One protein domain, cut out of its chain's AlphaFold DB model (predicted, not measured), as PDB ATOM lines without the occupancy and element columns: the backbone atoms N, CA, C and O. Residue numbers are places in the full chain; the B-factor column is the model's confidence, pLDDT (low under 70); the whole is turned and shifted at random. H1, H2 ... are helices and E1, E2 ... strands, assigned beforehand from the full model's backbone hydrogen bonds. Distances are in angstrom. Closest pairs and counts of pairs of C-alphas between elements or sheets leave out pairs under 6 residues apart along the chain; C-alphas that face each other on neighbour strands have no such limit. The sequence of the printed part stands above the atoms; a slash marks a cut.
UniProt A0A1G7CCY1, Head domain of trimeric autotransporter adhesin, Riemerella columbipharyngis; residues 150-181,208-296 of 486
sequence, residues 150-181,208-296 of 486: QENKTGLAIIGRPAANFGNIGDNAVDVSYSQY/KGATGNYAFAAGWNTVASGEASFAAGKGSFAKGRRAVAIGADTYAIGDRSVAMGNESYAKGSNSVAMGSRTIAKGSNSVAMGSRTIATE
ATOM      1  N   GLN A 150     -54.653 -10.819   0.978       84.25
ATOM      2  CA  GLN A 150     -55.350 -11.970   1.561       84.25
ATOM      3  C   GLN A 150     -56.348 -11.464   2.602       84.25
ATOM      4  O   GLN A 150     -55.992 -10.642   3.438       84.25
ATOM      5  N   GLU A 151     -57.602 -11.922   2.548       86.44
ATOM      6  CA  GLU A 151     -58.651 -11.534   3.515       86.44
ATOM      7  C   GLU A 151     -58.760 -10.009   3.749       86.44
ATOM      8  O   GLU A 151     -58.867  -9.544   4.881       86.44
ATOM      9  N   ASN A 152     -58.720  -9.213   2.674       87.94
ATOM     10  CA  ASN A 152     -58.731  -7.737   2.699       87.94
ATOM     11  C   ASN A 152     -57.512  -7.061   3.357       87.94
ATOM     12  O   ASN A 152     -57.531  -5.848   3.554       87.94
ATOM     13  N   LYS A 153     -56.442  -7.798   3.659       90.38
ATOM     14  CA  LYS A 153     -55.159  -7.256   4.125       90.38
ATOM     15  C   LYS A 153     -54.161  -7.267   2.984       90.38
ATOM     16  O   LYS A 153     -54.115  -8.248   2.245       90.38
ATOM     17  N   THR A 154     -53.371  -6.205   2.832       89.12
ATOM     18  CA  THR A 154     -52.353  -6.127   1.770       89.12
ATOM     19  C   THR A 154     -50.971  -5.908   2.362       89.12
ATOM     20  O   THR A 154     -50.777  -4.960   3.111       89.12
ATOM     21  N   GLY A 155     -49.993  -6.732   1.990       90.19
ATOM     22  CA  GLY A 155     -48.596  -6.584   2.408       90.19
ATOM     23  C   GLY A 155     -47.612  -6.897   1.282       90.19
ATOM     24  O   GLY A 155     -48.015  -7.156   0.149       90.19
ATOM     25  N   LEU A 156     -46.316  -6.866   1.585       92.06
ATOM     26  CA  LEU A 156     -45.242  -7.282   0.677       92.06
ATOM     27  C   LEU A 156     -44.669  -8.614   1.155       92.06
ATOM     28  O   LEU A 156     -44.251  -8.714   2.304       92.06
ATOM     29  N   ALA A 157     -44.622  -9.624   0.290       89.06
ATOM     30  CA  ALA A 157     -44.058 -10.933   0.616       89.06
ATOM     31  C   ALA A 157     -43.097 -11.415  -0.468       89.06
ATOM     32  O   ALA A 157     -43.230 -11.027  -1.630       89.06
ATOM     33  N   ILE A 158     -42.167 -12.305  -0.105       84.06
ATOM     34  CA  ILE A 158     -41.373 -13.043  -1.096       84.06
ATOM     35  C   ILE A 158     -42.311 -13.766  -2.062       84.06
ATOM     36  O   ILE A 158     -43.293 -14.404  -1.662       84.06
ATOM     37  N   ILE A 159     -41.995 -13.664  -3.348       75.25
ATOM     38  CA  ILE A 159     -42.799 -14.292  -4.385       75.25
ATOM     39  C   ILE A 159     -42.800 -15.816  -4.210       75.25
ATOM     40  O   ILE A 159     -41.762 -16.432  -3.989       75.25
ATOM     41  N   GLY A 160     -43.976 -16.434  -4.333       68.62
ATOM     42  CA  GLY A 160     -44.124 -17.886  -4.195       68.62
ATOM     43  C   GLY A 160     -44.217 -18.375  -2.749       68.62
ATOM     44  O   GLY A 160     -44.159 -19.580  -2.530       68.62
ATOM     45  N   ARG A 161     -44.401 -17.479  -1.767       74.19
ATOM     46  CA  ARG A 161     -44.708 -17.822  -0.367       74.19
ATOM     47  C   ARG A 161     -45.963 -18.722  -0.278       74.19
ATOM     48  O   ARG A 161     -47.067 -18.233  -0.526       74.19
ATOM     49  N   PRO A 162     -45.856 -20.007   0.117       69.81
ATOM     50  CA  PRO A 162     -47.019 -20.879   0.287       69.81
ATOM     51  C   PRO A 162     -47.835 -20.487   1.526       69.81
ATOM     52  O   PRO A 162     -47.336 -20.519   2.650       69.81
ATOM     53  N   ALA A 163     -49.122 -20.179   1.350       67.81
ATOM     54  CA  ALA A 163     -50.004 -19.780   2.454       67.81
ATOM     55  C   ALA A 163     -50.070 -20.820   3.594       67.81
ATOM     56  O   ALA A 163     -50.192 -20.448   4.757       67.81
ATOM     57  N   ALA A 164     -49.920 -22.112   3.282       70.25
ATOM     58  CA  ALA A 164     -49.949 -23.197   4.266       70.25
ATOM     59  C   ALA A 164     -48.828 -23.122   5.322       70.25
ATOM     60  O   ALA A 164     -49.032 -23.558   6.451       70.25
ATOM     61  N   ASN A 165     -47.665 -22.554   4.985       71.69
ATOM     62  CA  ASN A 165     -46.516 -22.513   5.904       71.69
ATOM     63  C   ASN A 165     -46.492 -21.210   6.697       71.69
ATOM     64  O   ASN A 165     -46.035 -21.166   7.837       71.69
ATOM     65  N   PHE A 166     -46.970 -20.139   6.067       78.06
ATOM     66  CA  PHE A 166     -46.780 -18.793   6.570       78.06
ATOM     67  C   PHE A 166     -48.065 -18.124   7.090       78.06
ATOM     68  O   PHE A 166     -48.037 -17.021   7.629       78.06
ATOM     69  N   GLY A 167     -49.228 -18.739   6.881       82.00
ATOM     70  CA  GLY A 167     -50.515 -18.088   7.118       82.00
ATOM     71  C   GLY A 167     -50.714 -16.809   6.297       82.00
ATOM     72  O   GLY A 167     -49.938 -16.490   5.388       82.00
ATOM     73  N   ASN A 168     -51.783 -16.084   6.628       88.31
ATOM     74  CA  ASN A 168     -52.165 -14.861   5.928       88.31
ATOM     75  C   ASN A 168     -51.260 -13.692   6.321       88.31
ATOM     76  O   ASN A 168     -50.966 -13.492   7.501       88.31
ATOM     77  N   ILE A 169     -50.852 -12.897   5.333       91.31
ATOM     78  CA  ILE A 169     -50.077 -11.682   5.570       91.31
ATOM     79  C   ILE A 169     -50.887 -10.647   6.366       91.31
ATOM     80  O   ILE A 169     -52.097 -10.488   6.181       91.31
ATOM     81  N   GLY A 170     -50.211  -9.939   7.271       94.19
ATOM     82  CA  GLY A 170     -50.789  -8.798   7.973       94.19
ATOM     83  C   GLY A 170     -50.995  -7.590   7.057       94.19
ATOM     84  O   GLY A 170     -50.324  -7.438   6.035       94.19
ATOM     85  N   ASP A 171     -51.909  -6.694   7.428       96.69
ATOM     86  CA  ASP A 171     -52.115  -5.469   6.653       96.69
ATOM     87  C   ASP A 171     -50.901  -4.543   6.767       96.69
ATOM     88  O   ASP A 171     -50.396  -4.325   7.865       96.69
ATOM     89  N   ASN A 172     -50.416  -4.011   5.647       96.69
ATOM     90  CA  ASN A 172     -49.174  -3.242   5.529       96.69
ATOM     91  C   ASN A 172     -47.931  -3.950   6.113       96.69
ATOM     92  O   ASN A 172     -46.976  -3.289   6.522       96.69
ATOM     93  N   ALA A 173     -47.938  -5.285   6.181       96.94
ATOM     94  CA  ALA A 173     -46.806  -6.067   6.667       96.94
ATOM     95  C   ALA A 173     -45.753  -6.303   5.571       96.94
ATOM     96  O   ALA A 173     -46.057  -6.279   4.374       96.94
ATOM     97  N   VAL A 174     -44.515  -6.566   5.987       96.44
ATOM     98  CA  VAL A 174     -43.405  -6.950   5.106       96.44
ATOM     99  C   VAL A 174     -42.844  -8.289   5.561       96.44
ATOM    100  O   VAL A 174     -42.374  -8.436   6.689       96.44
ATOM    101  N   ASP A 175     -42.867  -9.263   4.662       93.62
ATOM    102  CA  ASP A 175     -42.403 -10.615   4.915       93.62
ATOM    103  C   ASP A 175     -41.299 -11.026   3.942       93.62
ATOM    104  O   ASP A 175     -41.535 -11.331   2.771       93.62
ATOM    105  N   VAL A 176     -40.079 -11.059   4.464       92.62
ATOM    106  CA  VAL A 176     -38.888 -11.603   3.804       92.62
ATOM    107  C   VAL A 176     -38.383 -12.861   4.520       92.62
ATOM    108  O   VAL A 176     -37.196 -13.187   4.469       92.62
ATOM    109  N   SER A 177     -39.263 -13.559   5.242       89.00
ATOM    110  CA  SER A 177     -38.946 -14.826   5.899       89.00
ATOM    111  C   SER A 177     -39.061 -16.012   4.937       89.00
ATOM    112  O   SER A 177     -39.784 -15.972   3.941       89.00
ATOM    113  N   TYR A 178     -38.342 -17.094   5.240       83.44
ATOM    114  CA  TYR A 178     -38.447 -18.363   4.519       83.44
ATOM    115  C   TYR A 178     -38.698 -19.509   5.506       83.44
ATOM    116  O   TYR A 178     -38.179 -19.503   6.618       83.44
ATOM    117  N   SER A 179     -39.491 -20.507   5.126       72.25
ATOM    118  CA  SER A 179     -39.773 -21.682   5.955       72.25
ATOM    119  C   SER A 179     -39.992 -22.899   5.062       72.25
ATOM    120  O   SER A 179     -40.592 -22.789   3.990       72.25
ATOM    121  N   GLN A 180     -39.495 -24.061   5.488       65.31
ATOM    122  CA  GLN A 180     -39.819 -25.328   4.835       65.31
ATOM    123  C   GLN A 180     -41.009 -25.960   5.557       65.31
ATOM    124  O   GLN A 180     -41.031 -26.013   6.785       65.31
ATOM    125  N   TYR A 181     -41.995 -26.456   4.805       47.47
ATOM    126  CA  TYR A 181     -42.990 -27.366   5.366       47.47
ATOM    127  C   TYR A 181     -42.380 -28.759   5.397       47.47
ATOM    128  O   TYR A 181     -42.466 -29.507   4.426       47.47
ATOM    129  N   LYS A 208     -45.893 -19.071  10.042       83.88
ATOM    130  CA  LYS A 208     -44.575 -18.428   9.942       83.88
ATOM    131  C   LYS A 208     -44.653 -17.086   9.205       83.88
ATOM    132  O   LYS A 208     -45.420 -16.918   8.280       83.88
ATOM    133  N   GLY A 209     -43.850 -16.109   9.582       90.81
ATOM    134  CA  GLY A 209     -43.753 -14.829   8.884       90.81
ATOM    135  C   GLY A 209     -44.579 -13.700   9.497       90.81
ATOM    136  O   GLY A 209     -44.934 -13.731  10.678       90.81
ATOM    137  N   ALA A 210     -44.814 -12.653   8.707       95.44
ATOM    138  CA  ALA A 210     -45.405 -11.389   9.149       95.44
ATOM    139  C   ALA A 210     -46.938 -11.419   9.046       95.44
ATOM    140  O   ALA A 210     -47.526 -10.979   8.056       95.44
ATOM    141  N   THR A 211     -47.590 -11.978  10.065       94.06
ATOM    142  CA  THR A 211     -49.054 -12.145  10.130       94.06
ATOM    143  C   THR A 211     -49.750 -11.016  10.900       94.06
ATOM    144  O   THR A 211     -50.944 -10.769  10.709       94.06
ATOM    145  N   GLY A 212     -49.008 -10.283  11.739       96.06
ATOM    146  CA  GLY A 212     -49.495  -9.081  12.411       96.06
ATOM    147  C   GLY A 212     -49.589  -7.881  11.465       96.06
ATOM    148  O   GLY A 212     -48.761  -7.707  10.572       96.06
ATOM    149  N   ASN A 213     -50.580  -7.008  11.663       97.31
ATOM    150  CA  ASN A 213     -50.661  -5.753  10.905       97.31
ATOM    151  C   ASN A 213     -49.418  -4.896  11.174       97.31
ATOM    152  O   ASN A 213     -48.977  -4.816  12.319       97.31
ATOM    153  N   TYR A 214     -48.870  -4.249  10.148       98.25
ATOM    154  CA  TYR A 214     -47.633  -3.463  10.194       98.25
ATOM    155  C   TYR A 214     -46.399  -4.257  10.660       98.25
ATOM    156  O   TYR A 214     -45.418  -3.656  11.099       98.25
ATOM    157  N   ALA A 215     -46.449  -5.594  10.633       98.38
ATOM    158  CA  ALA A 215     -45.354  -6.426  11.110       98.38
ATOM    159  C   ALA A 215     -44.227  -6.557  10.077       98.38
ATOM    160  O   ALA A 215     -44.442  -6.445   8.868       98.38
ATOM    161  N   PHE A 216     -43.029  -6.856  10.568       98.38
ATOM    162  CA  PHE A 216     -41.865  -7.187   9.753       98.38
ATOM    163  C   PHE A 216     -41.304  -8.547  10.172       98.38
ATOM    164  O   PHE A 216     -41.008  -8.744  11.351       98.38
ATOM    165  N   ALA A 217     -41.126  -9.464   9.219       96.56
ATOM    166  CA  ALA A 217     -40.502 -10.765   9.457       96.56
ATOM    167  C   ALA A 217     -39.360 -11.028   8.470       96.56
ATOM    168  O   ALA A 217     -39.539 -10.916   7.258       96.56
ATOM    169  N   ALA A 218     -38.200 -11.430   8.989       94.75
ATOM    170  CA  ALA A 218     -37.033 -11.808   8.199       94.75
ATOM    171  C   ALA A 218     -36.307 -13.025   8.788       94.75
ATOM    172  O   ALA A 218     -36.131 -13.129  10.003       94.75
ATOM    173  N   GLY A 219     -35.822 -13.921   7.929       90.75
ATOM    174  CA  GLY A 219     -35.053 -15.103   8.336       90.75
ATOM    175  C   GLY A 219     -35.828 -16.421   8.275       90.75
ATOM    176  O   GLY A 219     -36.969 -16.479   7.822       90.75
ATOM    177  N   TRP A 220     -35.158 -17.504   8.669       87.69
ATOM    178  CA  TRP A 220     -35.712 -18.855   8.597       87.69
ATOM    179  C   TRP A 220     -36.648 -19.142   9.773       87.69
ATOM    180  O   TRP A 220     -36.235 -18.957  10.913       87.69
ATOM    181  N   ASN A 221     -37.866 -19.630   9.526       86.88
ATOM    182  CA  ASN A 221     -38.856 -19.971  10.567       86.88
ATOM    183  C   ASN A 221     -39.189 -18.827  11.547       86.88
ATOM    184  O   ASN A 221     -39.556 -19.064  12.697       86.88
ATOM    185  N   THR A 222     -39.080 -17.588  11.086       91.12
ATOM    186  CA  THR A 222     -39.423 -16.384  11.849       91.12
ATOM    187  C   THR A 222     -40.940 -16.238  11.990       91.12
ATOM    188  O   THR A 222     -41.667 -16.622  11.084       91.12
ATOM    189  N   VAL A 223     -41.435 -15.658  13.086       93.62
ATOM    190  CA  VAL A 223     -42.852 -15.331  13.331       93.62
ATOM    191  C   VAL A 223     -42.956 -13.900  13.859       93.62
ATOM    192  O   VAL A 223     -42.402 -13.589  14.910       93.62
ATOM    193  N   ALA A 224     -43.701 -13.038  13.169       97.00
ATOM    194  CA  ALA A 224     -44.074 -11.700  13.630       97.00
ATOM    195  C   ALA A 224     -45.607 -11.571  13.600       97.00
ATOM    196  O   ALA A 224     -46.199 -11.145  12.604       97.00
ATOM    197  N   SER A 225     -46.259 -12.019  14.676       95.75
ATOM    198  CA  SER A 225     -47.724 -12.123  14.766       95.75
ATOM    199  C   SER A 225     -48.377 -11.002  15.573       95.75
ATOM    200  O   SER A 225     -49.575 -10.759  15.431       95.75
ATOM    201  N   GLY A 226     -47.604 -10.266  16.373       97.19
ATOM    202  CA  GLY A 226     -48.097  -9.071  17.051       97.19
ATOM    203  C   GLY A 226     -48.324  -7.909  16.078       97.19
ATOM    204  O   GLY A 226     -47.559  -7.713  15.133       97.19
ATOM    205  N   GLU A 227     -49.341  -7.080  16.318       98.25
ATOM    206  CA  GLU A 227     -49.504  -5.817  15.581       98.25
ATOM    207  C   GLU A 227     -48.274  -4.916  15.814       98.25
ATOM    208  O   GLU A 227     -47.834  -4.724  16.952       98.25
ATOM    209  N   ALA A 228     -47.725  -4.376  14.724       98.56
ATOM    210  CA  ALA A 228     -46.494  -3.595  14.655       98.56
ATOM    211  C   ALA A 228     -45.279  -4.308  15.280       98.56
ATOM    212  O   ALA A 228     -44.424  -3.664  15.889       98.56
ATOM    213  N   SER A 229     -45.233  -5.641  15.193       98.69
ATOM    214  CA  SER A 229     -44.112  -6.446  15.683       98.69
ATOM    215  C   SER A 229     -42.967  -6.535  14.668       98.69
ATOM    216  O   SER A 229     -43.161  -6.410  13.459       98.69
ATOM    217  N   PHE A 230     -41.756  -6.762  15.165       98.75
ATOM    218  CA  PHE A 230     -40.554  -6.924  14.353       98.75
ATOM    219  C   PHE A 230     -39.848  -8.214  14.753       98.75
ATOM    220  O   PHE A 230     -39.462  -8.358  15.910       98.75
ATOM    221  N   ALA A 231     -39.646  -9.134  13.813       98.19
ATOM    222  CA  ALA A 231     -38.894 -10.360  14.041       98.19
ATOM    223  C   ALA A 231     -37.819 -10.555  12.963       98.19
ATOM    224  O   ALA A 231     -38.113 -10.519  11.768       98.19
ATOM    225  N   ALA A 232     -36.569 -10.779  13.371       97.31
ATOM    226  CA  ALA A 232     -35.454 -10.977  12.449       97.31
ATOM    227  C   ALA A 232     -34.434 -11.997  12.976       97.31
ATOM    228  O   ALA A 232     -33.829 -11.800  14.027       97.31
ATOM    229  N   GLY A 233     -34.189 -13.051  12.200       92.94
ATOM    230  CA  GLY A 233     -33.226 -14.111  12.507       92.94
ATOM    231  C   GLY A 233     -33.872 -15.495  12.582       92.94
ATOM    232  O   GLY A 233     -35.092 -15.624  12.588       92.94
ATOM    233  N   LYS A 234     -33.043 -16.546  12.585       89.44
ATOM    234  CA  LYS A 234     -33.494 -17.948  12.572       89.44
ATOM    235  C   LYS A 234     -34.388 -18.231  13.787       89.44
ATOM    236  O   LYS A 234     -33.916 -18.103  14.904       89.44
ATOM    237  N   GLY A 235     -35.642 -18.630  13.591       86.50
ATOM    238  CA  GLY A 235     -36.538 -19.004  14.687       86.50
ATOM    239  C   GLY A 235     -36.860 -17.850  15.642       86.50
ATOM    240  O   GLY A 235     -37.060 -18.084  16.826       86.50
ATOM    241  N   SER A 236     -36.859 -16.598  15.174       93.06
ATOM    242  CA  SER A 236     -37.283 -15.448  15.989       93.06
ATOM    243  C   SER A 236     -38.810 -15.330  16.061       93.06
ATOM    244  O   SER A 236     -39.473 -15.368  15.030       93.06
ATOM    245  N   PHE A 237     -39.366 -15.109  17.255       94.62
ATOM    246  CA  PHE A 237     -40.802 -15.000  17.529       94.62
ATOM    247  C   PHE A 237     -41.137 -13.675  18.223       94.62
ATOM    248  O   PHE A 237     -40.835 -13.495  19.401       94.62
ATOM    249  N   ALA A 238     -41.822 -12.768  17.531       97.62
ATOM    250  CA  ALA A 238     -42.408 -11.557  18.103       97.62
ATOM    251  C   ALA A 238     -43.943 -11.684  18.143       97.62
ATOM    252  O   ALA A 238     -44.631 -11.398  17.161       97.62
ATOM    253  N   LYS A 239     -44.480 -12.143  19.282       95.69
ATOM    254  CA  LYS A 239     -45.927 -12.381  19.473       95.69
ATOM    255  C   LYS A 239     -46.661 -11.186  20.086       95.69
ATOM    256  O   LYS A 239     -47.824 -10.951  19.771       95.69
ATOM    257  N   GLY A 240     -46.001 -10.433  20.965       96.56
ATOM    258  CA  GLY A 240     -46.624  -9.290  21.631       96.56
ATOM    259  C   GLY A 240     -46.862  -8.110  20.689       96.56
ATOM    260  O   GLY A 240     -46.114  -7.889  19.730       96.56
ATOM    261  N   ARG A 241     -47.871  -7.281  20.969       98.56
ATOM    262  CA  ARG A 241     -48.105  -6.056  20.191       98.56
ATOM    263  C   ARG A 241     -46.935  -5.092  20.383       98.56
ATOM    264  O   ARG A 241     -46.628  -4.711  21.516       98.56
ATOM    265  N   ARG A 242     -46.346  -4.603  19.286       98.75
ATOM    266  CA  ARG A 242     -45.116  -3.785  19.261       98.75
ATOM    267  C   ARG A 242     -43.901  -4.504  19.868       98.75
ATOM    268  O   ARG A 242     -43.035  -3.846  20.438       98.75
ATOM    269  N   ALA A 243     -43.871  -5.837  19.823       98.75
ATOM    270  CA  ALA A 243     -42.732  -6.617  20.291       98.75
ATOM    271  C   ALA A 243     -41.602  -6.657  19.252       98.75
ATOM    272  O   ALA A 243     -41.857  -6.612  18.047       98.75
ATOM    273  N   VAL A 244     -40.362  -6.776  19.719       98.88
ATOM    274  CA  VAL A 244     -39.159  -6.857  18.879       98.88
ATOM    275  C   VAL A 244     -38.378  -8.116  19.244       98.88
ATOM    276  O   VAL A 244     -37.939  -8.233  20.380       98.88
ATOM    277  N   ALA A 245     -38.187  -9.034  18.297       98.44
ATOM    278  CA  ALA A 245     -37.390 -10.252  18.440       98.44
ATOM    279  C   ALA A 245     -36.251 -10.262  17.409       98.44
ATOM    280  O   ALA A 245     -36.502 -10.295  16.207       98.44
ATOM    281  N   ILE A 246     -34.996 -10.207  17.851       98.44
ATOM    282  CA  ILE A 246     -33.837 -10.167  16.946       98.44
ATOM    283  C   ILE A 246     -32.791 -11.185  17.389       98.44
ATOM    284  O   ILE A 246     -32.175 -11.012  18.435       98.44
ATOM    285  N   GLY A 247     -32.528 -12.206  16.580       95.44
ATOM    286  CA  GLY A 247     -31.513 -13.218  16.871       95.44
ATOM    287  C   GLY A 247     -31.923 -14.628  16.463       95.44
ATOM    288  O   GLY A 247     -32.912 -14.837  15.763       95.44
ATOM    289  N   ALA A 248     -31.113 -15.606  16.866       89.06
ATOM    290  CA  ALA A 248     -31.444 -17.014  16.684       89.06
ATOM    291  C   ALA A 248     -32.241 -17.524  17.891       89.06
ATOM    292  O   ALA A 248     -31.766 -17.394  19.021       89.06
ATOM    293  N   ASP A 249     -33.411 -18.110  17.645       88.50
ATOM    294  CA  ASP A 249     -34.284 -18.721  18.654       88.50
ATOM    295  C   ASP A 249     -34.687 -17.720  19.755       88.50
ATOM    296  O   ASP A 249     -34.622 -17.989  20.951       88.50
ATOM    297  N   THR A 250     -35.045 -16.506  19.336       92.12
ATOM    298  CA  THR A 250     -35.365 -15.362  20.203       92.12
ATOM    299  C   THR A 250     -36.876 -15.194  20.360       92.12
ATOM    300  O   THR A 250     -37.603 -15.275  19.376       92.12
ATOM    301  N   TYR A 251     -37.371 -14.887  21.562       95.69
ATOM    302  CA  TYR A 251     -38.808 -14.841  21.860       95.69
ATOM    303  C   TYR A 251     -39.213 -13.554  22.587       95.69
ATOM    304  O   TYR A 251     -38.942 -13.386  23.775       95.69
ATOM    305  N   ALA A 252     -39.930 -12.670  21.899       98.00
ATOM    306  CA  ALA A 252     -40.573 -11.484  22.458       98.00
ATOM    307  C   ALA A 252     -42.093 -11.717  22.543       98.00
ATOM    308  O   ALA A 252     -42.845 -11.509  21.585       98.00
ATOM    309  N   ILE A 253     -42.545 -12.226  23.689       97.12
ATOM    310  CA  ILE A 253     -43.925 -12.679  23.917       97.12
ATOM    311  C   ILE A 253     -44.797 -11.559  24.491       97.12
ATOM    312  O   ILE A 253     -45.960 -11.434  24.119       97.12
ATOM    313  N   GLY A 254     -44.247 -10.740  25.391       96.12
ATOM    314  CA  GLY A 254     -45.001  -9.677  26.054       96.12
ATOM    315  C   GLY A 254     -45.300  -8.484  25.142       96.12
ATOM    316  O   GLY A 254     -44.544  -8.167  24.221       96.12
ATOM    317  N   ASP A 255     -46.378  -7.760  25.424       98.56
ATOM    318  CA  ASP A 255     -46.688  -6.502  24.740       98.56
ATOM    319  C   ASP A 255     -45.566  -5.476  24.943       98.56
ATOM    320  O   ASP A 255     -45.144  -5.233  26.073       98.56
ATOM    321  N   ARG A 256     -45.112  -4.822  23.866       98.81
ATOM    322  CA  ARG A 256     -43.973  -3.880  23.874       98.81
ATOM    323  C   ARG A 256     -42.683  -4.489  24.449       98.81
ATOM    324  O   ARG A 256     -41.868  -3.758  25.007       98.81
ATOM    325  N   SER A 257     -42.529  -5.812  24.382       98.81
ATOM    326  CA  SER A 257     -41.315  -6.488  24.837       98.81
ATOM    327  C   SER A 257     -40.210  -6.438  23.783       98.81
ATOM    328  O   SER A 257     -40.475  -6.347  22.585       98.81
ATOM    329  N   VAL A 258     -38.962  -6.508  24.231       98.88
ATOM    330  CA  VAL A 258     -37.785  -6.570  23.364       98.88
ATOM    331  C   VAL A 258     -36.962  -7.782  23.763       98.88
ATOM    332  O   VAL A 258     -36.472  -7.843  24.884       98.88
ATOM    333  N   ALA A 259     -36.789  -8.731  22.853       98.56
ATOM    334  CA  ALA A 259     -35.853  -9.836  22.976       98.56
ATOM    335  C   ALA A 259     -34.794  -9.708  21.873       98.56
ATOM    336  O   ALA A 259     -35.120  -9.629  20.689       98.56
ATOM    337  N   MET A 260     -33.522  -9.638  22.244       98.50
ATOM    338  CA  MET A 260     -32.421  -9.478  21.297       98.50
ATOM    339  C   MET A 260     -31.244 -10.356  21.703       98.50
ATOM    340  O   MET A 260     -30.725 -10.207  22.798       98.50
ATOM    341  N   GLY A 261     -30.772 -11.221  20.813       96.50
ATOM    342  CA  GLY A 261     -29.678 -12.159  21.057       96.50
ATOM    343  C   GLY A 261     -30.148 -13.612  21.111       96.50
ATOM    344  O   GLY A 261     -31.341 -13.899  21.248       96.50
ATOM    345  N   ASN A 262     -29.197 -14.532  20.951       92.75
ATOM    346  CA  ASN A 262     -29.478 -15.960  20.828       92.75
ATOM    347  C   ASN A 262     -30.168 -16.520  22.082       92.75
ATOM    348  O   ASN A 262     -29.681 -16.309  23.195       92.75
ATOM    349  N   GLU A 263     -31.283 -17.228  21.890       91.81
ATOM    350  CA  GLU A 263     -32.076 -17.836  22.967       91.81
ATOM    351  C   GLU A 263     -32.579 -16.824  24.025       91.81
ATOM    352  O   GLU A 263     -32.824 -17.185  25.177       91.81
ATOM    353  N   SER A 264     -32.712 -15.535  23.681       96.00
ATOM    354  CA  SER A 264     -33.281 -14.532  24.598       96.00
ATOM    355  C   SER A 264     -34.809 -14.620  24.668       96.00
ATOM    356  O   SER A 264     -35.480 -14.895  23.673       96.00
ATOM    357  N   TYR A 265     -35.374 -14.386  25.855       96.75
ATOM    358  CA  TYR A 265     -36.787 -14.620  26.159       96.75
ATOM    359  C   TYR A 265     -37.391 -13.474  26.987       96.75
ATOM    360  O   TYR A 265     -37.180 -13.380  28.198       96.75
ATOM    361  N   ALA A 266     -38.177 -12.609  26.343       98.19
ATOM    362  CA  ALA A 266     -38.895 -11.491  26.957       98.19
ATOM    363  C   ALA A 266     -40.403 -11.794  27.031       98.19
ATOM    364  O   ALA A 266     -41.141 -11.658  26.054       98.19
ATOM    365  N   LYS A 267     -40.879 -12.233  28.201       96.25
ATOM    366  CA  LYS A 267     -42.280 -12.626  28.438       96.25
ATOM    367  C   LYS A 267     -43.129 -11.531  29.071       96.25
ATOM    368  O   LYS A 267     -44.325 -11.471  28.802       96.25
ATOM    369  N   GLY A 268     -42.536 -10.677  29.897       95.19
ATOM    370  CA  GLY A 268     -43.277  -9.608  30.561       95.19
ATOM    371  C   GLY A 268     -43.696  -8.502  29.593       95.19
ATOM    372  O   GLY A 268     -42.977  -8.192  28.639       95.19
ATOM    373  N   SER A 269     -44.828  -7.850  29.847       98.19
ATOM    374  CA  SER A 269     -45.167  -6.612  29.134       98.19
ATOM    375  C   SER A 269     -44.120  -5.541  29.436       98.19
ATOM    376  O   SER A 269     -43.681  -5.413  30.580       98.19
ATOM    377  N   ASN A 270     -43.707  -4.775  28.426       98.75
ATOM    378  CA  ASN A 270     -42.639  -3.775  28.530       98.75
ATOM    379  C   ASN A 270     -41.294  -4.342  29.034       98.75
ATOM    380  O   ASN A 270     -40.490  -3.590  29.583       98.75
ATOM    381  N   SER A 271     -41.062  -5.652  28.904       98.75
ATOM    382  CA  SER A 271     -39.812  -6.281  29.338       98.75
ATOM    383  C   SER A 271     -38.721  -6.218  28.269       98.75
ATOM    384  O   SER A 271     -39.010  -6.133  27.074       98.75
ATOM    385  N   VAL A 272     -37.461  -6.281  28.696       98.88
ATOM    386  CA  VAL A 272     -36.289  -6.287  27.813       98.88
ATOM    387  C   VAL A 272     -35.382  -7.457  28.178       98.88
ATOM    388  O   VAL A 272     -34.858  -7.497  29.285       98.88
ATOM    389  N   ALA A 273     -35.160  -8.388  27.254       98.62
ATOM    390  CA  ALA A 273     -34.170  -9.459  27.346       98.62
ATOM    391  C   ALA A 273     -33.108  -9.257  26.253       98.62
ATOM    392  O   ALA A 273     -33.410  -9.364  25.070       98.62
ATOM    393  N   MET A 274     -31.864  -8.942  26.619       98.62
ATOM    394  CA  MET A 274     -30.810  -8.609  25.654       98.62
ATOM    395  C   MET A 274     -29.511  -9.376  25.913       98.62
ATOM    396  O   MET A 274     -28.929  -9.272  26.984       98.62
ATOM    397  N   GLY A 275     -29.036 -10.126  24.926       97.94
ATOM    398  CA  GLY A 275     -27.844 -10.966  24.962       97.94
ATOM    399  C   GLY A 275     -28.170 -12.460  24.851       97.94
ATOM    400  O   GLY A 275     -29.221 -12.835  24.341       97.94
ATOM    401  N   SER A 276     -27.242 -13.330  25.255       95.69
ATOM    402  CA  SER A 276     -27.390 -14.782  25.066       95.69
ATOM    403  C   SER A 276     -28.070 -15.431  26.270       95.69
ATOM    404  O   SER A 276     -27.592 -15.279  27.399       95.69
ATOM    405  N   ARG A 277     -29.151 -16.184  26.032       94.06
ATOM    406  CA  ARG A 277     -29.903 -16.919  27.068       94.06
ATOM    407  C   ARG A 277     -30.427 -16.030  28.198       94.06
ATOM    408  O   ARG A 277     -30.435 -16.432  29.359       94.06
ATOM    409  N   THR A 278     -30.796 -14.789  27.895       96.75
ATOM    410  CA  THR A 278     -31.360 -13.860  28.882       96.75
ATOM    411  C   THR A 278     -32.871 -14.031  28.995       96.75
ATOM    412  O   THR A 278     -33.552 -14.285  28.004       96.75
ATOM    413  N   ILE A 279     -33.411 -13.902  30.206       96.94
ATOM    414  CA  ILE A 279     -34.817 -14.187  30.506       96.94
ATOM    415  C   ILE A 279     -35.423 -13.019  31.293       96.94
ATOM    416  O   ILE A 279     -35.079 -12.815  32.454       96.94
ATOM    417  N   ALA A 280     -36.379 -12.303  30.701       97.94
ATOM    418  CA  ALA A 280     -37.132 -11.217  31.333       97.94
ATOM    419  C   ALA A 280     -38.629 -11.580  31.406       97.94
ATOM    420  O   ALA A 280     -39.361 -11.481  30.421       97.94
ATOM    421  N   LYS A 281     -39.106 -12.065  32.560       94.81
ATOM    422  CA  LYS A 281     -40.500 -12.542  32.733       94.81
ATOM    423  C   LYS A 281     -41.419 -11.511  33.352       94.81
ATOM    424  O   LYS A 281     -42.607 -11.510  33.044       94.81
ATOM    425  N   GLY A 282     -40.887 -10.693  34.252       92.25
ATOM    426  CA  GLY A 282     -41.681  -9.705  34.960       92.25
ATOM    427  C   GLY A 282     -42.103  -8.578  34.029       92.25
ATOM    428  O   GLY A 282     -41.347  -8.180  33.137       92.25
ATOM    429  N   SER A 283     -43.294  -8.024  34.228       97.44
ATOM    430  CA  SER A 283     -43.649  -6.772  33.555       97.44
ATOM    431  C   SER A 283     -42.656  -5.677  33.954       97.44
ATOM    432  O   SER A 283     -42.238  -5.614  35.112       97.44
ATOM    433  N   ASN A 284     -42.250  -4.849  32.990       98.50
ATOM    434  CA  ASN A 284     -41.223  -3.813  33.155       98.50
ATOM    435  C   ASN A 284     -39.839  -4.340  33.589       98.50
ATOM    436  O   ASN A 284     -39.019  -3.554  34.058       98.50
ATOM    437  N   SER A 285     -39.572  -5.645  33.468       98.62
ATOM    438  CA  SER A 285     -38.272  -6.221  33.831       98.62
ATOM    439  C   SER A 285     -37.217  -6.050  32.735       98.62
ATOM    440  O   SER A 285     -37.536  -5.983  31.548       98.62
ATOM    441  N   VAL A 286     -35.947  -6.017  33.132       98.88
ATOM    442  CA  VAL A 286     -34.788  -5.910  32.244       98.88
ATOM    443  C   VAL A 286     -33.781  -7.004  32.596       98.88
ATOM    444  O   VAL A 286     -33.260  -7.030  33.706       98.88
ATOM    445  N   ALA A 287     -33.465  -7.882  31.648       98.56
ATOM    446  CA  ALA A 287     -32.394  -8.870  31.732       98.56
ATOM    447  C   ALA A 287     -31.389  -8.632  30.596       98.56
ATOM    448  O   ALA A 287     -31.737  -8.751  29.424       98.56
ATOM    449  N   MET A 288     -30.140  -8.290  30.914       98.69
ATOM    450  CA  MET A 288     -29.122  -7.952  29.914       98.69
ATOM    451  C   MET A 288     -27.783  -8.656  30.174       98.69
ATOM    452  O   MET A 288     -27.334  -8.721  31.315       98.69
ATOM    453  N   GLY A 289     -27.135  -9.171  29.127       98.38
ATOM    454  CA  GLY A 289     -25.843  -9.861  29.181       98.38
ATOM    455  C   GLY A 289     -25.928 -11.349  28.819       98.38
ATOM    456  O   GLY A 289     -26.420 -11.690  27.748       98.38
ATOM    457  N   SER A 290     -25.411 -12.257  29.650       97.62
ATOM    458  CA  SER A 290     -25.447 -13.704  29.368       97.62
ATOM    459  C   SER A 290     -26.049 -14.488  30.523       97.62
ATOM    460  O   SER A 290     -25.576 -14.366  31.652       97.62
ATOM    461  N   ARG A 291     -27.064 -15.317  30.244       94.19
ATOM    462  CA  ARG A 291     -27.742 -16.154  31.252       94.19
ATOM    463  C   ARG A 291     -28.295 -15.353  32.441       94.19
ATOM    464  O   ARG A 291     -28.314 -15.838  33.568       94.19
ATOM    465  N   THR A 292     -28.695 -14.100  32.220       96.44
ATOM    466  CA  THR A 292     -29.330 -13.275  33.257       96.44
ATOM    467  C   THR A 292     -30.832 -13.524  33.306       96.44
ATOM    468  O   THR A 292     -31.468 -13.738  32.275       96.44
ATOM    469  N   ILE A 293     -31.406 -13.500  34.507       94.94
ATOM    470  CA  ILE A 293     -32.812 -13.814  34.758       94.94
ATOM    471  C   ILE A 293     -33.433 -12.696  35.602       94.94
ATOM    472  O   ILE A 293     -32.965 -12.417  36.702       94.94
ATOM    473  N   ALA A 294     -34.509 -12.087  35.109       96.62
ATOM    474  CA  ALA A 294     -35.317 -11.083  35.798       96.62
ATOM    475  C   ALA A 294     -36.780 -11.563  35.828       96.62
ATOM    476  O   ALA A 294     -37.459 -11.577  34.797       96.62
ATOM    477  N   THR A 295     -37.256 -12.075  36.969       89.81
ATOM    478  CA  THR A 295     -38.538 -12.812  37.019       89.81
ATOM    479  C   THR A 295     -39.729 -11.986  37.475       89.81
ATOM    480  O   THR A 295     -40.847 -12.282  37.062       89.81
ATOM    481  N   GLU A 296     -39.498 -10.954  38.284       91.94
ATOM    482  CA  GLU A 296     -40.550 -10.206  38.979       91.94
ATOM    483  C   GLU A 296     -40.778  -8.801  38.410       91.94
ATOM    484  O   GLU A 296     -39.992  -8.296  37.602       91.94
TER     485      GLU A 296
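This is residues 150 to 181 and 208 to 296 of the 486 residues of the protein "Head domain of trimeric autotransporter adhesin" of Riemerella columbipharyngis (UniProt A0A1G7CCY1). With little regular structure, 39 of 121 printed residues in named elements, this chain is wound in stacked turns: one wall is the parallel sheet E1 E2 E3 E4 E5 E6 E7 E8, in chain order, with H1 between E1 and E2. Mostly strand and compact, radius of gyration of the C-alphas 13.8 A, it spans 41 by 24 by 16 A.

Look at E1, residues 153 to 158, parallel to E2, residues 174 to 178: N 175 and O 156, 2.8 A apart, are within hydrogen-bond range. H1, residues 163 to 166, too short for an O i to N i+4 pair, joins these parallel neighbours into a strand-helix-strand unit with a left-handed crossover. H1 is only just not on the sheet, with 4 pairs of C-alphas within 10 A.

Find C-alpha 153 at (-55.159, -7.256, 4.125); E1 runs 15.8 A. Next come E3, 216 to 220, E4, 230 to 232, E5, 244 to 246, E6, 258 to 260, E7, 272 to 276, and E8, 286 to 290, ending at (-25.447, -13.704, 29.368).

Residues 182 to 207 are not printed; C-alphas 181 and 208 are 10.2 A apart. Links E4 to E5, E5 to E6 and E6 to E7 are long. Residues 160, 162 to 163 and 180 to 181 have pLDDT under 70.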